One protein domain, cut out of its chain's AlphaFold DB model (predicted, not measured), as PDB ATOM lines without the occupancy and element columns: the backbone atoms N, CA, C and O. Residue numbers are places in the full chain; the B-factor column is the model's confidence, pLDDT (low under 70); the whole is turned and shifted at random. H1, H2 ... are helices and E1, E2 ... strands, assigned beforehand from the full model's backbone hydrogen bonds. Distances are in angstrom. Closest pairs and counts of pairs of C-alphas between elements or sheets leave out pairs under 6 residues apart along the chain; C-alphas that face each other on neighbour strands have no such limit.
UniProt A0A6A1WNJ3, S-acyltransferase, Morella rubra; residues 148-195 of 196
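Overview. This is residues 148 to 195 of the 196 residues of the protein "S-acyltransferase" of Morella rubra (UniProt A0A6A1WNJ3). A long, slender model with a two-stranded hairpin, E1 and E2, at one end and the helix H2 at the other, joined by the drawn-out stretch of residues 178 to 184. The short helix H1 lies off to one side, between the hairpin and H2 along the length, and residues 155 to 162 lead from it back to the hairpin. The printed part has 48 residues with two named helices and two named strands, in the order H1, E1, E2, H2 along the chain; the sheet is E1 - E2, antiparallel, and the class is mixed, helices and strands. It is only just loose, close to extended, with a radius of gyration of the C-alphas of 13.9 A, and the C-alphas span 45 by 20 by 11 A, a rod.

Arrangement. The sheet is made of E1, residues 163 to 167, and E2, residues 173 to 177, a hairpin of antiparallel strands with 144 degrees between their N-to-C directions. The C-alphas of Val 165 and Val 175 face each other at 4.7 A, and those of Gln 163 and Phe 177 at 5.4 A. N 164 and O 176 are within hydrogen-bond range at 2.9 A, and so are N 174 and O 166 at 3.0 A. H2, residues 185 to 193, is apart from E1. H1, residues 150 to 154, is apart from E2 and from H2. In both helices every O i to N i+4 pair is within hydrogen-bond range.

Along the chain. E1 measures 12.6 A from its first to its last C-alpha, beginning at C-alpha 163 at (248.668, 541.810, 462.639). E2 measures 13.2 A. H2, the longest helix with 9 residues, measures 12.3 A and ends at C-alpha 193 at (239.757, 567.212, 467.958). H1 has 5 residues and measures 6.1 A, beginning at C-alpha 150 at (252.259, 555.665, 470.823). Between H1 and E1 there are two short helical runs, residues 156 to 158 and 160 to 162, which are not named helices.

Size, cuts and confidence. The two C-alphas farthest apart are those of Ser 170, in the link between E1 and E2, and Ala 194, just after H2, at 45.4 A. The C-alphas of Ile 148 and Leu 195, the first and last printed, are 14.0 A apart. The printed part has no cut. The link from E1 to E2, 5 residues, is tight; those from H1 to E1, 8 residues, and from E2 to H2, 7 residues, are short, and no link is long. The mean pLDDT of the printed part is 88.5, and residues 169 and 171 are under 70.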
ATOM      1  N   ILE A 148     246.586 556.450 465.625       94.00
ATOM      2  CA  ILE A 148     247.269 555.396 466.380       94.00
ATOM      3  C   ILE A 148     247.970 555.994 467.588       94.00
ATOM      4  O   ILE A 148     248.629 557.030 467.490       94.00
ATOM      5  N   ARG A 149     247.849 555.351 468.747       92.38
ATOM      6  CA  ARG A 149     248.528 555.803 469.959       92.38
ATOM      7  C   ARG A 149     249.964 555.286 470.019       92.38
ATOM      8  O   ARG A 149     250.329 554.279 469.410       92.38
ATOM      9  N   THR A 150     250.821 555.987 470.763       93.75
ATOM     10  CA  THR A 150     252.259 555.665 470.823       93.75
ATOM     11  C   THR A 150     252.512 554.269 471.407       93.75
ATOM     12  O   THR A 150     253.366 553.539 470.909       93.75
ATOM     13  N   GLU A 151     251.755 553.859 472.421       93.75
ATOM     14  CA  GLU A 151     251.834 552.527 473.020       93.75
ATOM     15  C   GLU A 151     251.352 551.415 472.085       93.75
ATOM     16  O   GLU A 151     251.918 550.319 472.114       93.75
ATOM     17  N   GLU A 152     250.354 551.699 471.246       93.38
ATOM     18  CA  GLU A 152     249.838 550.775 470.232       93.38
ATOM     19  C   GLU A 152     250.871 550.579 469.129       93.38
ATOM     20  O   GLU A 152     251.187 549.444 468.780       93.38
ATOM     21  N   TRP A 153     251.478 551.673 468.654       92.69
ATOM     22  CA  TRP A 153     252.559 551.612 467.675       92.69
ATOM     23  C   TRP A 153     253.767 550.832 468.209       92.69
ATOM     24  O   TRP A 153     254.272 549.931 467.541       92.69
ATOM     25  N   ILE A 154     254.244 551.147 469.418       93.75
ATOM     26  CA  ILE A 154     255.422 550.486 470.006       93.75
ATOM     27  C   ILE A 154     255.157 548.991 470.237       93.75
ATOM     28  O   ILE A 154     256.044 548.168 470.013       93.75
ATOM     29  N   ASN A 155     253.940 548.626 470.650       92.75
ATOM     30  CA  ASN A 155     253.588 547.254 471.011       92.75
ATOM     31  C   ASN A 155     252.686 546.561 469.985       92.75
ATOM     32  O   ASN A 155     251.989 545.618 470.346       92.75
ATOM     33  N   TRP A 156     252.706 546.963 468.713       92.56
ATOM     34  CA  TRP A 156     251.775 546.445 467.700       92.56
ATOM     35  C   TRP A 156     251.788 544.908 467.584       92.56
ATOM     36  O   TRP A 156     250.752 544.281 467.394       92.56
ATOM     37  N   LYS A 157     252.943 544.263 467.807       91.50
ATOM     38  CA  LYS A 157     253.079 542.789 467.829       91.50
ATOM     39  C   LYS A 157     252.349 542.096 468.986       91.50
ATOM     40  O   LYS A 157     252.225 540.876 468.985       91.50
ATOM     41  N   LYS A 158     251.907 542.836 470.002       93.12
ATOM     42  CA  LYS A 158     251.107 542.314 471.118       93.12
ATOM     43  C   LYS A 158     249.620 542.240 470.765       93.12
ATOM     44  O   LYS A 158     248.902 541.428 471.338       93.12
ATOM     45  N   TYR A 159     249.181 543.080 469.838       89.81
ATOM     46  CA  TYR A 159     247.783 543.293 469.500       89.81
ATOM     47  C   TYR A 159     247.453 542.575 468.180       89.81
ATOM     48  O   TYR A 159     248.036 542.921 467.146       89.81
ATOM     49  N   PRO A 160     246.590 541.543 468.178       89.00
ATOM     50  CA  PRO A 160     246.268 540.786 466.965       89.00
ATOM     51  C   PRO A 160     245.561 541.632 465.897       89.00
ATOM     52  O   PRO A 160     245.719 541.370 464.711       89.00
ATOM     53  N   GLU A 161     244.834 542.677 466.291       90.88
ATOM     54  CA  GLU A 161     244.152 543.611 465.391       90.88
ATOM     55  C   GLU A 161     245.105 544.399 464.479       90.88
ATOM     56  O   GLU A 161     244.696 544.831 463.403       90.88
ATOM     57  N   PHE A 162     246.379 544.538 464.863       91.19
ATOM     58  CA  PHE A 162     247.407 545.179 464.041       91.19
ATOM     59  C   PHE A 162     248.222 544.185 463.196       91.19
ATOM     60  O   PHE A 162     249.157 544.583 462.495       91.19
ATOM     61  N   GLN A 163     247.910 542.887 463.273       91.38
ATOM     62  CA  GLN A 163     248.668 541.810 462.639       91.38
ATOM     63  C   GLN A 163     247.918 541.255 461.435       91.38
ATOM     64  O   GLN A 163     246.956 540.500 461.564       91.38
ATOM     65  N   GLN A 164     248.414 541.571 460.244       89.06
ATOM     66  CA  GLN A 164     247.921 540.981 459.011       89.06
ATOM     67  C   GLN A 164     248.833 539.828 458.595       89.06
ATOM     68  O   GLN A 164     249.996 540.039 458.250       89.06
ATOM     69  N   VAL A 165     248.309 538.601 458.628       83.31
ATOM     70  CA  VAL A 165     249.028 537.419 458.137       83.31
ATOM     71  C   VAL A 165     248.932 537.390 456.617       83.31
ATOM     72  O   VAL A 165     247.853 537.200 456.057       83.31
ATOM     73  N   VAL A 166     250.065 537.580 455.949       83.06
ATOM     74  CA  VAL A 166     250.182 537.473 454.497       83.06
ATOM     75  C   VAL A 166     250.851 536.139 454.179       83.06
ATOM     76  O   VAL A 166     251.977 535.878 454.604       83.06
ATOM     77  N   GLN A 167     250.150 535.276 453.445       77.44
ATOM     78  CA  GLN A 167     250.727 534.032 452.937       77.44
ATOM     79  C   GLN A 167     251.669 534.354 451.776       77.44
ATOM     80  O   GLN A 167     251.227 534.793 450.713       77.44
ATOM     81  N   SER A 168     252.970 534.147 451.983       71.38
ATOM     82  CA  SER A 168     253.956 534.258 450.911       71.38
ATOM     83  C   SER A 168     253.808 533.096 449.924       71.38
ATOM     84  O   SER A 168     253.472 531.971 450.301       71.38
ATOM     85  N   GLN A 169     254.147 533.338 448.655       67.00
ATOM     86  CA  GLN A 169     254.237 532.299 447.619       67.00
ATOM     87  C   GLN A 169     255.274 531.205 447.953       67.00
ATOM     88  O   GLN A 169     255.224 530.126 447.369       67.00
ATOM     89  N   SER A 170     256.183 531.453 448.907       70.38
ATOM     90  CA  SER A 170     257.150 530.476 449.433       70.38
ATOM     91  C   SER A 170     256.588 529.539 450.515       70.38
ATOM     92  O   SER A 170     257.308 528.655 450.972       70.38
ATOM     93  N   GLY A 171     255.326 529.705 450.932       69.56
ATOM     94  CA  GLY A 171     254.688 528.891 451.977       69.56
ATOM     95  C   GLY A 171     254.961 529.355 453.415       69.56
ATOM     96  O   GLY A 171     254.433 528.761 454.352       69.56
ATOM     97  N   GLU A 172     255.739 530.424 453.603       70.81
ATOM     98  CA  GLU A 172     255.936 531.060 454.908       70.81
ATOM     99  C   GLU A 172     254.860 532.126 455.168       70.81
ATOM    100  O   GLU A 172     254.522 532.932 454.296       70.81
ATOM    101  N   ASN A 173     254.310 532.127 456.383       75.81
ATOM    102  CA  ASN A 173     253.365 533.145 456.837       75.81
ATOM    103  C   ASN A 173     254.147 534.340 457.396       75.81
ATOM    104  O   ASN A 173     254.810 534.207 458.425       75.81
ATOM    105  N   GLU A 174     254.047 535.505 456.755       84.88
ATOM    106  CA  GLU A 174     254.651 536.748 457.243       84.88
ATOM    107  C   GLU A 174     253.595 537.605 457.952       84.88
ATOM    108  O   GLU A 174     252.476 537.767 457.465       84.88
ATOM    109  N   VAL A 175     253.942 538.163 459.116       85.31
ATOM    110  CA  VAL A 175     253.062 539.073 459.859       85.31
ATOM    111  C   VAL A 175     253.438 540.511 459.530       85.31
ATOM    112  O   VAL A 175     254.509 540.986 459.913       85.31
ATOM    113  N   ARG A 176     252.535 541.218 458.849       88.12
ATOM    114  CA  ARG A 176     252.693 542.625 458.480       88.12
ATOM    115  C   ARG A 176     251.868 543.521 459.399       88.12
ATOM    116  O   ARG A 176     250.777 543.152 459.822       88.12
ATOM    117  N   PHE A 177     252.392 544.710 459.683       91.50
ATOM    118  CA  PHE A 177     251.648 545.746 460.391       91.50
ATOM    119  C   PHE A 177     250.522 546.298 459.507       91.50
ATOM    120  O   PHE A 177     250.770 546.715 458.372       91.50
ATOM    121  N   GLN A 178     249.307 546.333 460.047       91.31
ATOM    122  CA  GLN A 178     248.146 546.977 459.443       91.31
ATOM    123  C   GLN A 178     247.463 547.839 460.503       91.31
ATOM    124  O   GLN A 178     247.216 547.356 461.599       91.31
ATOM    125  N   ASN A 179     247.143 549.095 460.187       92.44
ATOM    126  CA  ASN A 179     246.405 549.966 461.099       92.44
ATOM    127  C   ASN A 179     244.903 549.952 460.756       92.44
ATOM    128  O   ASN A 179     244.526 550.524 459.732       92.44
ATOM    129  N   PRO A 180     244.040 549.317 461.570       91.75
ATOM    130  CA  PRO A 180     242.603 549.256 461.313       91.75
ATOM    131  C   PRO A 180     241.860 550.557 461.660       91.75
ATOM    132  O   PRO A 180     240.709 550.719 461.259       91.75
ATOM    133  N   TYR A 181     242.485 551.470 462.413       92.25
ATOM    134  CA  TYR A 181     241.861 552.709 462.891       92.25
ATOM    135  C   TYR A 181     242.061 553.900 461.948       92.25
ATOM    136  O   TYR A 181     241.425 554.939 462.130       92.25
ATOM    137  N   ASP A 182     242.912 553.744 460.931       93.19
ATOM    138  CA  ASP A 182     243.170 554.776 459.934       93.19
ATOM    139  C   ASP A 182     241.991 554.910 458.955       93.19
ATOM    140  O   ASP A 182     241.741 554.035 458.122       93.19
ATOM    141  N   LYS A 183     241.266 556.030 459.048       93.44
ATOM    142  CA  LYS A 183     240.134 556.396 458.176       93.44
ATOM    143  C   LYS A 183     240.509 557.479 457.157       93.44
ATOM    144  O   LYS A 183     239.643 557.998 456.451       93.44
ATOM    145  N   GLY A 184     241.795 557.820 457.065       92.81
ATOM    146  CA  GLY A 184     242.308 558.954 456.310       92.81
ATOM    147  C   GLY A 184     242.523 560.194 457.182       92.81
ATOM    148  O   GLY A 184     241.763 560.482 458.104       92.81
ATOM    149  N   ILE A 185     243.563 560.964 456.843       93.88
ATOM    150  CA  ILE A 185     244.117 562.053 457.671       93.88
ATOM    151  C   ILE A 185     243.045 563.038 458.165       93.88
ATOM    152  O   ILE A 185     243.037 563.393 459.338       93.88
ATOM    153  N   ALA A 186     242.141 563.485 457.288       94.75
ATOM    154  CA  ALA A 186     241.134 564.484 457.646       94.75
ATOM    155  C   ALA A 186     240.116 563.966 458.677       94.75
ATOM    156  O   ALA A 186     239.776 564.694 459.609       94.75
ATOM    157  N   GLU A 187     239.659 562.716 458.537       95.38
ATOM    158  CA  GLU A 187     238.704 562.124 459.480       95.38
ATOM    159  C   GLU A 187     239.397 561.784 460.804       95.38
ATOM    160  O   GLU A 187     238.862 562.086 461.865       95.38
ATOM    161  N   ASN A 188     240.632 561.272 460.754       95.50
ATOM    162  CA  ASN A 188     241.436 560.966 461.940       95.50
ATOM    163  C   ASN A 188     241.699 562.217 462.800       95.50
ATOM    164  O   ASN A 188     241.507 562.199 464.016       95.50
ATOM    165  N   VAL A 189     242.097 563.334 462.174       94.19
ATOM    166  CA  VAL A 189     242.331 564.606 462.880       94.19
ATOM    167  C   VAL A 189     241.032 565.156 463.471       94.19
ATOM    168  O   VAL A 189     241.032 565.668 464.589       94.19
ATOM    169  N   LYS A 190     239.915 565.043 462.747       94.75
ATOM    170  CA  LYS A 190     238.600 565.462 463.240       94.75
ATOM    171  C   LYS A 190     238.151 564.627 464.440       94.75
ATOM    172  O   LYS A 190     237.639 565.202 465.392       94.75
ATOM    173  N   GLU A 191     238.357 563.308 464.411       93.62
ATOM    174  CA  GLU A 191     238.094 562.434 465.560       93.62
ATOM    175  C   GLU A 191     238.940 562.844 466.765       93.62
ATOM    176  O   GLU A 191     238.397 562.978 467.853       93.62
ATOM    177  N   PHE A 192     240.229 563.136 466.570       91.25
ATOM    178  CA  PHE A 192     241.101 563.601 467.648       91.25
ATOM    179  C   PHE A 192     240.620 564.917 468.284       91.25
ATOM    180  O   PHE A 192     240.530 565.005 469.504       91.25
ATOM    181  N   LEU A 193     240.262 565.919 467.472       91.88
ATOM    182  CA  LEU A 193     239.757 567.212 467.958       91.88
ATOM    183  C   LEU A 193     238.364 567.123 468.600       91.88
ATOM    184  O   LEU A 193     237.981 568.015 469.344       91.88
ATOM    185  N   ALA A 194     237.593 566.079 468.293       91.69
ATOM    186  CA  ALA A 194     236.273 565.845 468.877       91.69
ATOM    187  C   ALA A 194     236.325 565.095 470.224       91.69
ATOM    188  O   ALA A 194     235.276 564.880 470.831       91.69
ATOM    189  N   LEU A 195     237.512 564.654 470.659       82.06
ATOM    190  CA  LEU A 195     237.733 564.015 471.961       82.06
ATOM    191  C   LEU A 195     238.026 565.027 473.089       82.06
ATOM    192  O   LEU A 195     238.089 564.608 474.247       82.06
TER     193      LEU A 195